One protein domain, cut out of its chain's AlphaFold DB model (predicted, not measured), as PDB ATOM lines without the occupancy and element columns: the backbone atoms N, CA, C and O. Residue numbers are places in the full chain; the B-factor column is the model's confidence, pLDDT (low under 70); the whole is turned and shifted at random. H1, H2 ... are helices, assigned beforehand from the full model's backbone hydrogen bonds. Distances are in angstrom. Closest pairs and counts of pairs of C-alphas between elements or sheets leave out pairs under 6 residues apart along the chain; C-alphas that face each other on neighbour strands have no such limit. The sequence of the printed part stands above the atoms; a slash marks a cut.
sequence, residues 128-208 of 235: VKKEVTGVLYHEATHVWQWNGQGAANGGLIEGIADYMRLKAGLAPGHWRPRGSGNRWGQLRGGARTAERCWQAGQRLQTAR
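What this domain is: This is residues 128 to 208 of the 235 residues of an uncharacterized protein of Aegilops tauschii subsp. strangulata (UniProt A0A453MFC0). H2 is in the middle of three helices, with H1 on one side and H3 on the other, each crossing it steeply, and a long loop, residues 168 to 190, links H2 to H3. The 81 printed residues hold H1, H2 and H3 in that order and no named strand: all helix, compact, radius of gyration of the C-alphas 12.2 A, spans 37 by 26 by 17 A.

Where its parts are: Find C-alpha 128 at (92.962, 51.640, 23.249); from there H1 runs 24.8 A to residue 144. H2, residues 154 to 167, covers 20.0 A. H3, residues 191 to 206, covers 22.7 A and ends at (108.855, 73.559, -0.218).

How they stand to each other: Look at His 138 and Ala 161, the closest C-alphas of H1 and H2, 4.5 A apart: these helices touch at a steep tilt of 50 degrees, opposite ways. H2 and H3 touch at Gly 159 and Ala 194, their closest C-alphas, 4.7 A; their tilt of 68 degrees is steep, only just short of about perpendicular, opposite ways. H1 and H3 are apart. Every O i to N i+4 pair is within hydrogen-bond range in H2, 11 of 13 in H1, 11 of 12 in H3.

The domain as a whole: The farthest C-alphas, Val 128 and Arg 208, are 38.4 A apart. The printed part has no cut; the link H2 to H3 is long. Model pLDDT is under 70 at residues 176 to 194 and 203 to 208.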
ATOM      1  N   VAL A 128      93.699  51.560  24.521       92.62
ATOM      2  CA  VAL A 128      92.962  51.640  23.249       92.62
ATOM      3  C   VAL A 128      92.691  53.085  22.823       92.62
ATOM      4  O   VAL A 128      92.780  53.388  21.632       92.62
ATOM      5  N   LYS A 129      92.442  54.009  23.766       93.38
ATOM      6  CA  LYS A 129      92.220  55.427  23.443       93.38
ATOM      7  C   LYS A 129      93.497  56.017  22.850       93.38
ATOM      8  O   LYS A 129      93.446  56.664  21.801       93.38
ATOM      9  N   LYS A 130      94.656  55.747  23.456       92.12
ATOM     10  CA  LYS A 130      95.963  56.191  22.947       92.12
ATOM     11  C   LYS A 130      96.340  55.546  21.614       92.12
ATOM     12  O   LYS A 130      96.903  56.237  20.760       92.12
ATOM     13  N   GLU A 131      96.046  54.262  21.413       92.44
ATOM     14  CA  GLU A 131      96.309  53.592  20.136       92.44
ATOM     15  C   GLU A 131      95.451  54.178  19.014       92.44
ATOM     16  O   GLU A 131      96.006  54.659  18.026       92.44
ATOM     17  N   VAL A 132      94.125  54.227  19.193       94.69
ATOM     18  CA  VAL A 132      93.189  54.772  18.198       94.69
ATOM     19  C   VAL A 132      93.501  56.237  17.904       94.69
ATOM     20  O   VAL A 132      93.608  56.604  16.737       94.69
ATOM     21  N   THR A 133      93.761  57.065  18.923       95.50
ATOM     22  CA  THR A 133      94.189  58.460  18.701       95.50
ATOM     23  C   THR A 133      95.472  58.507  17.868       95.50
ATOM     24  O   THR A 133      95.594  59.317  16.953       95.50
ATOM     25  N   GLY A 134      96.431  57.618  18.132       93.62
ATOM     26  CA  GLY A 134      97.660  57.528  17.352       93.62
ATOM     27  C   GLY A 134      97.434  57.129  15.891       93.62
ATOM     28  O   GLY A 134      98.041  57.733  15.006       93.62
ATOM     29  N   VAL A 135      96.550  56.164  15.632       94.75
ATOM     30  CA  VAL A 135      96.133  55.769  14.275       94.75
ATOM     31  C   VAL A 135      95.436  56.931  13.563       94.75
ATOM     32  O   VAL A 135      95.805  57.258  12.439       94.75
ATOM     33  N   LEU A 136      94.521  57.645  14.225       96.25
ATOM     34  CA  LEU A 136      93.863  58.818  13.639       96.25
ATOM     35  C   LEU A 136      94.861  59.936  13.289       96.25
ATOM     36  O   LEU A 136      94.711  60.574  12.252       96.25
ATOM     37  N   TYR A 137      95.918  60.149  14.083       94.81
ATOM     38  CA  TYR A 137      96.996  61.090  13.733       94.81
ATOM     39  C   TYR A 137      97.815  60.648  12.506       94.81
ATOM     40  O   TYR A 137      98.302  61.504  11.758       94.81
ATOM     41  N   HIS A 138      97.973  59.336  12.293       94.56
ATOM     42  CA  HIS A 138      98.605  58.775  11.095       94.56
ATOM     43  C   HIS A 138      97.736  59.052   9.864       94.56
ATOM     44  O   HIS A 138      98.138  59.811   8.982       94.56
ATOM     45  N   GLU A 139      96.499  58.559   9.867       96.31
ATOM     46  CA  GLU A 139      95.565  58.685   8.743       96.31
ATOM     47  C   GLU A 139      95.230  60.143   8.402       96.31
ATOM     48  O   GLU A 139      95.341  60.578   7.253       96.31
ATOM     49  N   ALA A 140      94.939  60.971   9.409       95.06
ATOM     50  CA  ALA A 140      94.675  62.388   9.182       95.06
ATOM     51  C   ALA A 140      95.879  63.101   8.538       95.06
ATOM     52  O   ALA A 140      95.700  64.051   7.776       95.06
ATOM     53  N   THR A 141      97.114  62.628   8.755       93.88
ATOM     54  CA  THR A 141      98.274  63.170   8.035       93.88
ATOM     55  C   THR A 141      98.146  62.952   6.528       93.88
ATOM     56  O   THR A 141      98.371  63.907   5.778       93.88
ATOM     57  N   HIS A 142      97.717  61.771   6.074       93.75
ATOM     58  CA  HIS A 142      97.543  61.462   4.652       93.75
ATOM     59  C   HIS A 142      96.506  62.361   3.955       93.75
ATOM     60  O   HIS A 142      96.729  62.751   2.806       93.75
ATOM     61  N   VAL A 143      95.447  62.787   4.657       93.12
ATOM     62  CA  VAL A 143      94.403  63.688   4.119       93.12
ATOM     63  C   VAL A 143      94.982  65.017   3.611       93.12
ATOM     64  O   VAL A 143      94.661  65.472   2.507       93.12
ATOM     65  N   TRP A 144      95.862  65.656   4.392       89.56
ATOM     66  CA  TRP A 144      96.473  66.941   4.013       89.56
ATOM     67  C   TRP A 144      97.826  66.798   3.315       89.56
ATOM     68  O   TRP A 144      98.298  67.758   2.698       89.56
ATOM     69  N   GLN A 145      98.471  65.638   3.416       89.62
ATOM     70  CA  GLN A 145      99.789  65.388   2.852       89.62
ATOM     71  C   GLN A 145      99.763  65.374   1.322       89.62
ATOM     72  O   GLN A 145      98.924  64.754   0.660       89.62
ATOM     73  N   TRP A 146     100.760  66.033   0.735       86.06
ATOM     74  CA  TRP A 146     101.016  65.907  -0.687       86.06
ATOM     75  C   TRP A 146     101.805  64.631  -0.994       86.06
ATOM     76  O   TRP A 146     102.902  64.449  -0.469       86.06
ATOM     77  N   ASN A 147     101.260  63.769  -1.862       84.38
ATOM     78  CA  ASN A 147     101.900  62.518  -2.294       84.38
ATOM     79  C   ASN A 147     102.528  62.599  -3.699       84.38
ATOM     80  O   ASN A 147     102.799  61.568  -4.311       84.38
ATOM     81  N   GLY A 148     102.733  63.810  -4.232       82.62
ATOM     82  CA  GLY A 148     103.345  64.007  -5.549       82.62
ATOM     83  C   GLY A 148     102.550  63.378  -6.696       82.62
ATOM     84  O   GLY A 148     103.151  62.719  -7.529       82.62
ATOM     85  N   GLN A 149     101.215  63.507  -6.704       83.88
ATOM     86  CA  GLN A 149     100.327  62.813  -7.661       83.88
ATOM     87  C   GLN A 149     100.523  61.281  -7.671       83.88
ATOM     88  O   GLN A 149     100.403  60.638  -8.704       83.88
ATOM     89  N   GLY A 150     100.859  60.691  -6.518       83.69
ATOM     90  CA  GLY A 150     101.168  59.262  -6.388       83.69
ATOM     91  C   GLY A 150     102.609  58.873  -6.751       83.69
ATOM     92  O   GLY A 150     102.992  57.732  -6.516       83.69
ATOM     93  N   ALA A 151     103.436  59.797  -7.255       83.75
ATOM     94  CA  ALA A 151     104.836  59.523  -7.599       83.75
ATOM     95  C   ALA A 151     105.793  59.533  -6.388       83.75
ATOM     96  O   ALA A 151     106.957  59.143  -6.511       83.75
ATOM     97  N   ALA A 152     105.351  59.992  -5.211       84.56
ATOM     98  CA  ALA A 152     106.175  59.950  -4.006       84.56
ATOM     99  C   ALA A 152     106.364  58.510  -3.496       84.56
ATOM    100  O   ALA A 152     105.442  57.699  -3.504       84.56
ATOM    101  N   ASN A 153     107.557  58.199  -2.981       88.00
ATOM    102  CA  ASN A 153     107.840  56.889  -2.396       88.00
ATOM    103  C   ASN A 153     106.904  56.596  -1.207       88.00
ATOM    104  O   ASN A 153     106.876  57.370  -0.252       88.00
ATOM    105  N   GLY A 154     106.207  55.455  -1.215       83.44
ATOM    106  CA  GLY A 154     105.268  55.089  -0.145       83.44
ATOM    107  C   GLY A 154     105.882  55.131   1.261       83.44
ATOM    108  O   GLY A 154     105.304  55.723   2.159       83.44
ATOM    109  N   GLY A 155     107.112  54.640   1.449       84.19
ATOM    110  CA  GLY A 155     107.793  54.683   2.754       84.19
ATOM    111  C   GLY A 155     108.149  56.097   3.240       84.19
ATOM    112  O   GLY A 155     108.304  56.309   4.440       84.19
ATOM    113  N   LEU A 156     108.249  57.075   2.333       85.44
ATOM    114  CA  LEU A 156     108.329  58.494   2.693       85.44
ATOM    115  C   LEU A 156     106.960  59.026   3.133       85.44
ATOM    116  O   LEU A 156     106.894  59.804   4.082       85.44
ATOM    117  N   ILE A 157     105.887  58.605   2.458       87.81
ATOM    118  CA  ILE A 157     104.512  59.002   2.772       87.81
ATOM    119  C   ILE A 157     104.098  58.486   4.154       87.81
ATOM    120  O   ILE A 157     103.807  59.310   5.023       87.81
ATOM    121  N   GLU A 158     104.222  57.178   4.389       89.19
ATOM    122  CA  GLU A 158     104.019  56.537   5.697       89.19
ATOM    123  C   GLU A 158     104.919  57.145   6.778       89.19
ATOM    124  O   GLU A 158     104.454  57.512   7.851       89.19
ATOM    125  N   GLY A 159     106.213  57.336   6.490       86.56
ATOM    126  CA  GLY A 159     107.175  57.846   7.471       86.56
ATOM    127  C   GLY A 159     106.888  59.271   7.970       86.56
ATOM    128  O   GLY A 159     107.348  59.648   9.048       86.56
ATOM    129  N   ILE A 160     106.143  60.071   7.202       85.62
ATOM    130  CA  ILE A 160     105.669  61.407   7.604       85.62
ATOM    131  C   ILE A 160     104.435  61.303   8.514       85.62
ATOM    132  O   ILE A 160     104.329  62.072   9.470       85.62
ATOM    133  N   ALA A 161     103.537  60.348   8.263       91.00
ATOM    134  CA  ALA A 161     102.393  60.060   9.126       91.00
ATOM    135  C   ALA A 161     102.844  59.457  10.475       91.00
ATOM    136  O   ALA A 161     102.504  59.993  11.538       91.00
ATOM    137  N   ASP A 162     103.771  58.493  10.437       88.19
ATOM    138  CA  ASP A 162     104.493  57.949  11.599       88.19
ATOM    139  C   ASP A 162     105.132  59.069  12.444       88.19
ATOM    140  O   ASP A 162     105.128  59.040  13.680       88.19
ATOM    141  N   TYR A 163     105.703  60.083  11.781       86.75
ATOM    142  CA  TYR A 163     106.323  61.224  12.449       86.75
ATOM    143  C   TYR A 163     105.303  62.108  13.168       86.75
ATOM    144  O   TYR A 163     105.554  62.515  14.302       86.75
ATOM    145  N   MET A 164     104.151  62.388  12.559       90.25
ATOM    146  CA  MET A 164     103.093  63.169  13.209       90.25
ATOM    147  C   MET A 164     102.565  62.448  14.456       90.25
ATOM    148  O   MET A 164     102.474  63.062  15.523       90.25
ATOM    149  N   ARG A 165     102.352  61.128  14.364       90.62
ATOM    150  CA  ARG A 165     102.008  60.263  15.504       90.62
ATOM    151  C   ARG A 165     103.078  60.293  16.609       90.62
ATOM    152  O   ARG A 165     102.758  60.465  17.787       90.62
ATOM    153  N   LEU A 166     104.361  60.200  16.244       86.62
ATOM    154  CA  LEU A 166     105.490  60.321  17.178       86.62
ATOM    155  C   LEU A 166     105.528  61.690  17.874       86.62
ATOM    156  O   LEU A 166     105.762  61.763  19.081       86.62
ATOM    157  N   LYS A 167     105.320  62.779  17.124       86.44
ATOM    158  CA  LYS A 167     105.371  64.155  17.639       86.44
ATOM    159  C   LYS A 167     104.224  64.490  18.587       86.44
ATOM    160  O   LYS A 167     104.428  65.336  19.452       86.44
ATOM    161  N   ALA A 168     103.092  63.801  18.466       87.62
ATOM    162  CA  ALA A 168     101.983  63.858  19.416       87.62
ATOM    163  C   ALA A 168     102.209  63.016  20.694       87.62
ATOM    164  O   ALA A 168     101.375  63.032  21.591       87.62
ATOM    165  N   GLY A 169     103.313  62.260  20.802       87.38
ATOM    166  CA  GLY A 169     103.562  61.353  21.937       87.38
ATOM    167  C   GLY A 169     102.781  60.031  21.871       87.38
ATOM    168  O   GLY A 169     102.733  59.284  22.853       87.38
ATOM    169  N   LEU A 170     102.196  59.719  20.709       89.38
ATOM    170  CA  LEU A 170     101.277  58.597  20.486       89.38
ATOM    171  C   LEU A 170     101.956  57.372  19.849       89.38
ATOM    172  O   LEU A 170     101.284  56.516  19.274       89.38
ATOM    173  N   ALA A 171     103.286  57.280  19.925       83.19
ATOM    174  CA  ALA A 171     104.035  56.124  19.431       83.19
ATOM    175  C   ALA A 171     103.576  54.825  20.145       83.19
ATOM    176  O   ALA A 171     103.584  54.795  21.380       83.19
ATOM    177  N   PRO A 172     103.205  53.757  19.408       78.38
ATOM    178  CA  PRO A 172     102.910  52.439  19.960       78.38
ATOM    179  C   PRO A 172     104.035  51.893  20.837       78.38
ATOM    180  O   PRO A 172     105.213  52.042  20.513       78.38
ATOM    181  N   GLY A 173     103.682  51.151  21.889       74.00
ATOM    182  CA  GLY A 173     104.665  50.529  22.788       74.00
ATOM    183  C   GLY A 173     105.606  49.521  22.108       74.00
ATOM    184  O   GLY A 173     106.699  49.273  22.607       74.00
ATOM    185  N   HIS A 174     105.218  48.973  20.950       74.38
ATOM    186  CA  HIS A 174     106.040  48.051  20.159       74.38
ATOM    187  C   HIS A 174     107.002  48.757  19.180       74.38
ATOM    188  O   HIS A 174     107.806  48.089  18.521       74.38
ATOM    189  N   TRP A 175     106.926  50.086  19.038       75.38
ATOM    190  CA  TRP A 175     107.858  50.834  18.197       75.38
ATOM    191  C   TRP A 175     109.259  50.793  18.791       75.38
ATOM    192  O   TRP A 175     109.473  51.003  19.986       75.38
ATOM    193  N   ARG A 176     110.247  50.513  17.942       61.94
ATOM    194  CA  ARG A 176     111.619  50.355  18.415       61.94
ATOM    195  C   ARG A 176     112.201  51.717  18.836       61.94
ATOM    196  O   ARG A 176     111.923  52.732  18.189       61.94
ATOM    197  N   PRO A 177     113.063  51.758  19.872       52.06
ATOM    198  CA  PRO A 177     113.679  52.996  20.340       52.06
ATOM    199  C   PRO A 177     114.379  53.789  19.231       52.06
ATOM    200  O   PRO A 177     114.838  53.234  18.230       52.06
ATOM    201  N   ARG A 178     114.510  55.107  19.445       49.97
ATOM    202  CA  ARG A 178     115.166  56.072  18.543       49.97
ATOM    203  C   ARG A 178     116.477  55.541  17.944       49.97
ATOM    204  O   ARG A 178     117.553  55.769  18.491       49.97
ATOM    205  N   GLY A 179     116.399  54.953  16.747       46.28
ATOM    206  CA  GLY A 179     117.582  54.680  15.933       46.28
ATOM    207  C   GLY A 179     117.780  53.309  15.317       46.28
ATOM    208  O   GLY A 179     118.850  53.080  14.764       46.28
ATOM    209  N   SER A 180     116.793  52.428  15.402       51.00
ATOM    210  CA  SER A 180     116.870  51.023  14.987       51.00
ATOM    211  C   SER A 180     116.509  50.723  13.523       51.00
ATOM    212  O   SER A 180     116.536  49.558  13.133       51.00
ATOM    213  N   GLY A 181     116.097  51.721  12.733       51.50
ATOM    214  CA  GLY A 181     115.602  51.545  11.361       51.50
ATOM    215  C   GLY A 181     116.549  52.113  10.301       51.50
ATOM    216  O   GLY A 181     116.850  53.305  10.328       51.50
ATOM    217  N   ASN A 182     116.956  51.277   9.337       45.31
ATOM    218  CA  ASN A 182     117.952  51.620   8.308       45.31
ATOM    219  C   ASN A 182     117.397  51.714   6.868       45.31
ATOM    220  O   ASN A 182     118.153  52.053   5.960       45.31
ATOM    221  N   ARG A 183     116.116  51.396   6.620       46.47
ATOM    222  CA  ARG A 183     115.503  51.389   5.272       46.47
ATOM    223  C   ARG A 183     114.049  51.860   5.293       46.47
ATOM    224  O   ARG A 183     113.312  51.494   6.200       46.47
ATOM    225  N   TRP A 184     113.649  52.590   4.250       45.72
ATOM    226  CA  TRP A 184     112.331  53.220   4.066       45.72
ATOM    227  C   TRP A 184     111.142  52.248   4.179       45.72
ATOM    228  O   TRP A 184     110.167  52.552   4.846       45.72
ATOM    229  N   GLY A 185     111.244  51.050   3.591       38.06
ATOM    230  CA  GLY A 185     110.192  50.021   3.642       38.06
ATOM    231  C   GLY A 185     110.237  49.089   4.861       38.06
ATOM    232  O   GLY A 185     109.583  48.055   4.853       38.06
ATOM    233  N   GLN A 186     111.048  49.387   5.886       41.53
ATOM    234  CA  GLN A 186     111.162  48.567   7.109       41.53
ATOM    235  C   GLN A 186     110.610  49.286   8.352       41.53
ATOM    236  O   GLN A 186     110.918  48.912   9.483       41.53
ATOM    237  N   LEU A 187     109.827  50.346   8.146       43.75
ATOM    238  CA  LEU A 187     109.443  51.303   9.178       43.75
ATOM    239  C   LEU A 187     108.045  51.033   9.716       43.75
ATOM    240  O   LEU A 187     107.149  51.850   9.586       43.75
ATOM    241  N   ARG A 188     107.896  49.913  10.423       46.22
ATOM    242  CA  ARG A 188     106.996  49.931  11.578       46.22
ATOM    243  C   ARG A 188     107.788  50.524  12.743       46.22
ATOM    244  O   ARG A 188     108.513  49.805  13.434       46.22
ATOM    245  N   GLY A 189     107.722  51.848  12.899       51.44
ATOM    246  CA  GLY A 189     108.077  52.501  14.158       51.44
ATOM    247  C   GLY A 189     109.550  52.774  14.447       51.44
ATOM    248  O   GLY A 189     110.043  52.448  15.525       51.44
ATOM    249  N   GLY A 190     110.271  53.386  13.505       58.25
ATOM    250  CA  GLY A 190     111.644  53.856  13.724       58.25
ATOM    251  C   GLY A 190     111.719  55.374  13.887       58.25
ATOM    252  O   GLY A 190     111.841  56.084  12.894       58.25
ATOM    253  N   ALA A 191     111.749  55.895  15.117       61.19
ATOM    254  CA  ALA A 191     111.645  57.343  15.368       61.19
ATOM    255  C   ALA A 191     112.717  58.232  14.679       61.19
ATOM    256  O   ALA A 191     112.426  59.369  14.316       61.19
ATOM    257  N   ARG A 192     113.948  57.736  14.449       64.62
ATOM    258  CA  ARG A 192     114.960  58.470  13.645       64.62
ATOM    259  C   ARG A 192     114.630  58.500  12.152       64.62
ATOM    260  O   ARG A 192     115.083  59.402  11.453       64.62
ATOM    261  N   THR A 193     113.907  57.507  11.651       66.19
ATOM    262  CA  THR A 193     113.570  57.400  10.234       66.19
ATOM    263  C   THR A 193     112.285  58.151   9.924       66.19
ATOM    264  O   THR A 193     112.244  58.813   8.895       66.19
ATOM    265  N   ALA A 194     111.324  58.182  10.852       68.00
ATOM    266  CA  ALA A 194     110.181  59.094  10.810       68.00
ATOM    267  C   ALA A 194     110.639  60.568  10.708       68.00
ATOM    268  O   ALA A 194     110.264  61.276   9.780       68.00
ATOM    269  N   GLU A 195     111.575  61.003  11.564       70.25
ATOM    270  CA  GLU A 195     112.195  62.343  11.493       70.25
ATOM    271  C   GLU A 195     112.889  62.615  10.136       70.25
ATOM    272  O   GLU A 195     112.777  63.702   9.573       70.25
ATOM    273  N   ARG A 196     113.576  61.620   9.556       72.81
ATOM    274  CA  ARG A 196     114.189  61.747   8.218       72.81
ATOM    275  C   ARG A 196     113.147  61.830   7.101       72.81
ATOM    276  O   ARG A 196     113.344  62.594   6.159       72.81
ATOM    277  N   CYS A 197     112.053  61.078   7.207       71.31
ATOM    278  CA  CYS A 197     110.933  61.147   6.271       71.31
ATOM    279  C   CYS A 197     110.246  62.513   6.358       71.31
ATOM    280  O   CYS A 197     110.008  63.133   5.329       71.31
ATOM    281  N   TRP A 198     110.053  63.053   7.562       77.31
ATOM    282  CA  TRP A 198     109.591  64.426   7.760       77.31
ATOM    283  C   TRP A 198     110.492  65.462   7.075       77.31
ATOM    284  O   TRP A 198     110.009  66.255   6.268       77.31
ATOM    285  N   GLN A 199     111.805  65.420   7.315       77.44
ATOM    286  CA  GLN A 199     112.758  66.359   6.703       77.44
ATOM    287  C   GLN A 199     112.812  66.250   5.169       77.44
ATOM    288  O   GLN A 199     112.957  67.261   4.481       77.44
ATOM    289  N   ALA A 200     112.674  65.043   4.611       73.75
ATOM    290  CA  ALA A 200     112.564  64.840   3.167       73.75
ATOM    291  C   ALA A 200     111.209  65.331   2.615       73.75
ATOM    292  O   ALA A 200     111.168  65.995   1.579       73.75
ATOM    293  N   GLY A 201     110.113  65.088   3.338       70.75
ATOM    294  CA  GLY A 201     108.768  65.561   3.010       70.75
ATOM    295  C   GLY A 201     108.658  67.080   2.987       70.75
ATOM    296  O   GLY A 201     108.078  67.633   2.054       70.75
ATOM    297  N   GLN A 202     109.282  67.763   3.952       70.31
ATOM    298  CA  GLN A 202     109.374  69.222   3.959       70.31
ATOM    299  C   GLN A 202     110.007  69.751   2.669       70.31
ATOM    300  O   GLN A 202     109.469  70.685   2.088       70.31
ATOM    301  N   ARG A 203     111.082  69.124   2.166       66.75
ATOM    302  CA  ARG A 203     111.732  69.532   0.905       66.75
ATOM    303  C   ARG A 203     110.829  69.350  -0.316       66.75
ATOM    304  O   ARG A 203     110.836  70.201  -1.196       66.75
ATOM    305  N   LEU A 204     110.024  68.286  -0.364       61.84
ATOM    306  CA  LEU A 204     109.033  68.095  -1.433       61.84
ATOM    307  C   LEU A 204     107.878  69.105  -1.346       61.84
ATOM    308  O   LEU A 204     107.358  69.540  -2.371       61.84
ATOM    309  N   GLN A 205     107.487  69.505  -0.134       62.25
ATOM    310  CA  GLN A 205     106.455  70.522   0.083       62.25
ATOM    311  C   GLN A 205     106.966  71.945  -0.211       62.25
ATOM    312  O   GLN A 205     106.205  72.754  -0.744       62.25
ATOM    313  N   THR A 206     108.242  72.248   0.066       52.84
ATOM    314  CA  THR A 206     108.855  73.559  -0.218       52.84
ATOM    315  C   THR A 206     109.369  73.712  -1.646       52.84
ATOM    316  O   THR A 206     109.401  74.836  -2.138       52.84
ATOM    317  N   ALA A 207     109.679  72.627  -2.367       51.59
ATOM    318  CA  ALA A 207     110.030  72.684  -3.795       51.59
ATOM    319  C   ALA A 207     108.910  73.277  -4.679       51.59
ATOM    320  O   ALA A 207     109.172  73.738  -5.784       51.59
ATOM    321  N   ARG A 208     107.671  73.331  -4.173       55.53
ATOM    322  CA  ARG A 208     106.534  74.026  -4.795       55.53
ATOM    323  C   ARG A 208     106.615  75.565  -4.690       55.53
ATOM    324  O   ARG A 208     105.794  76.243  -5.297       55.53
TER     325      ARG A 208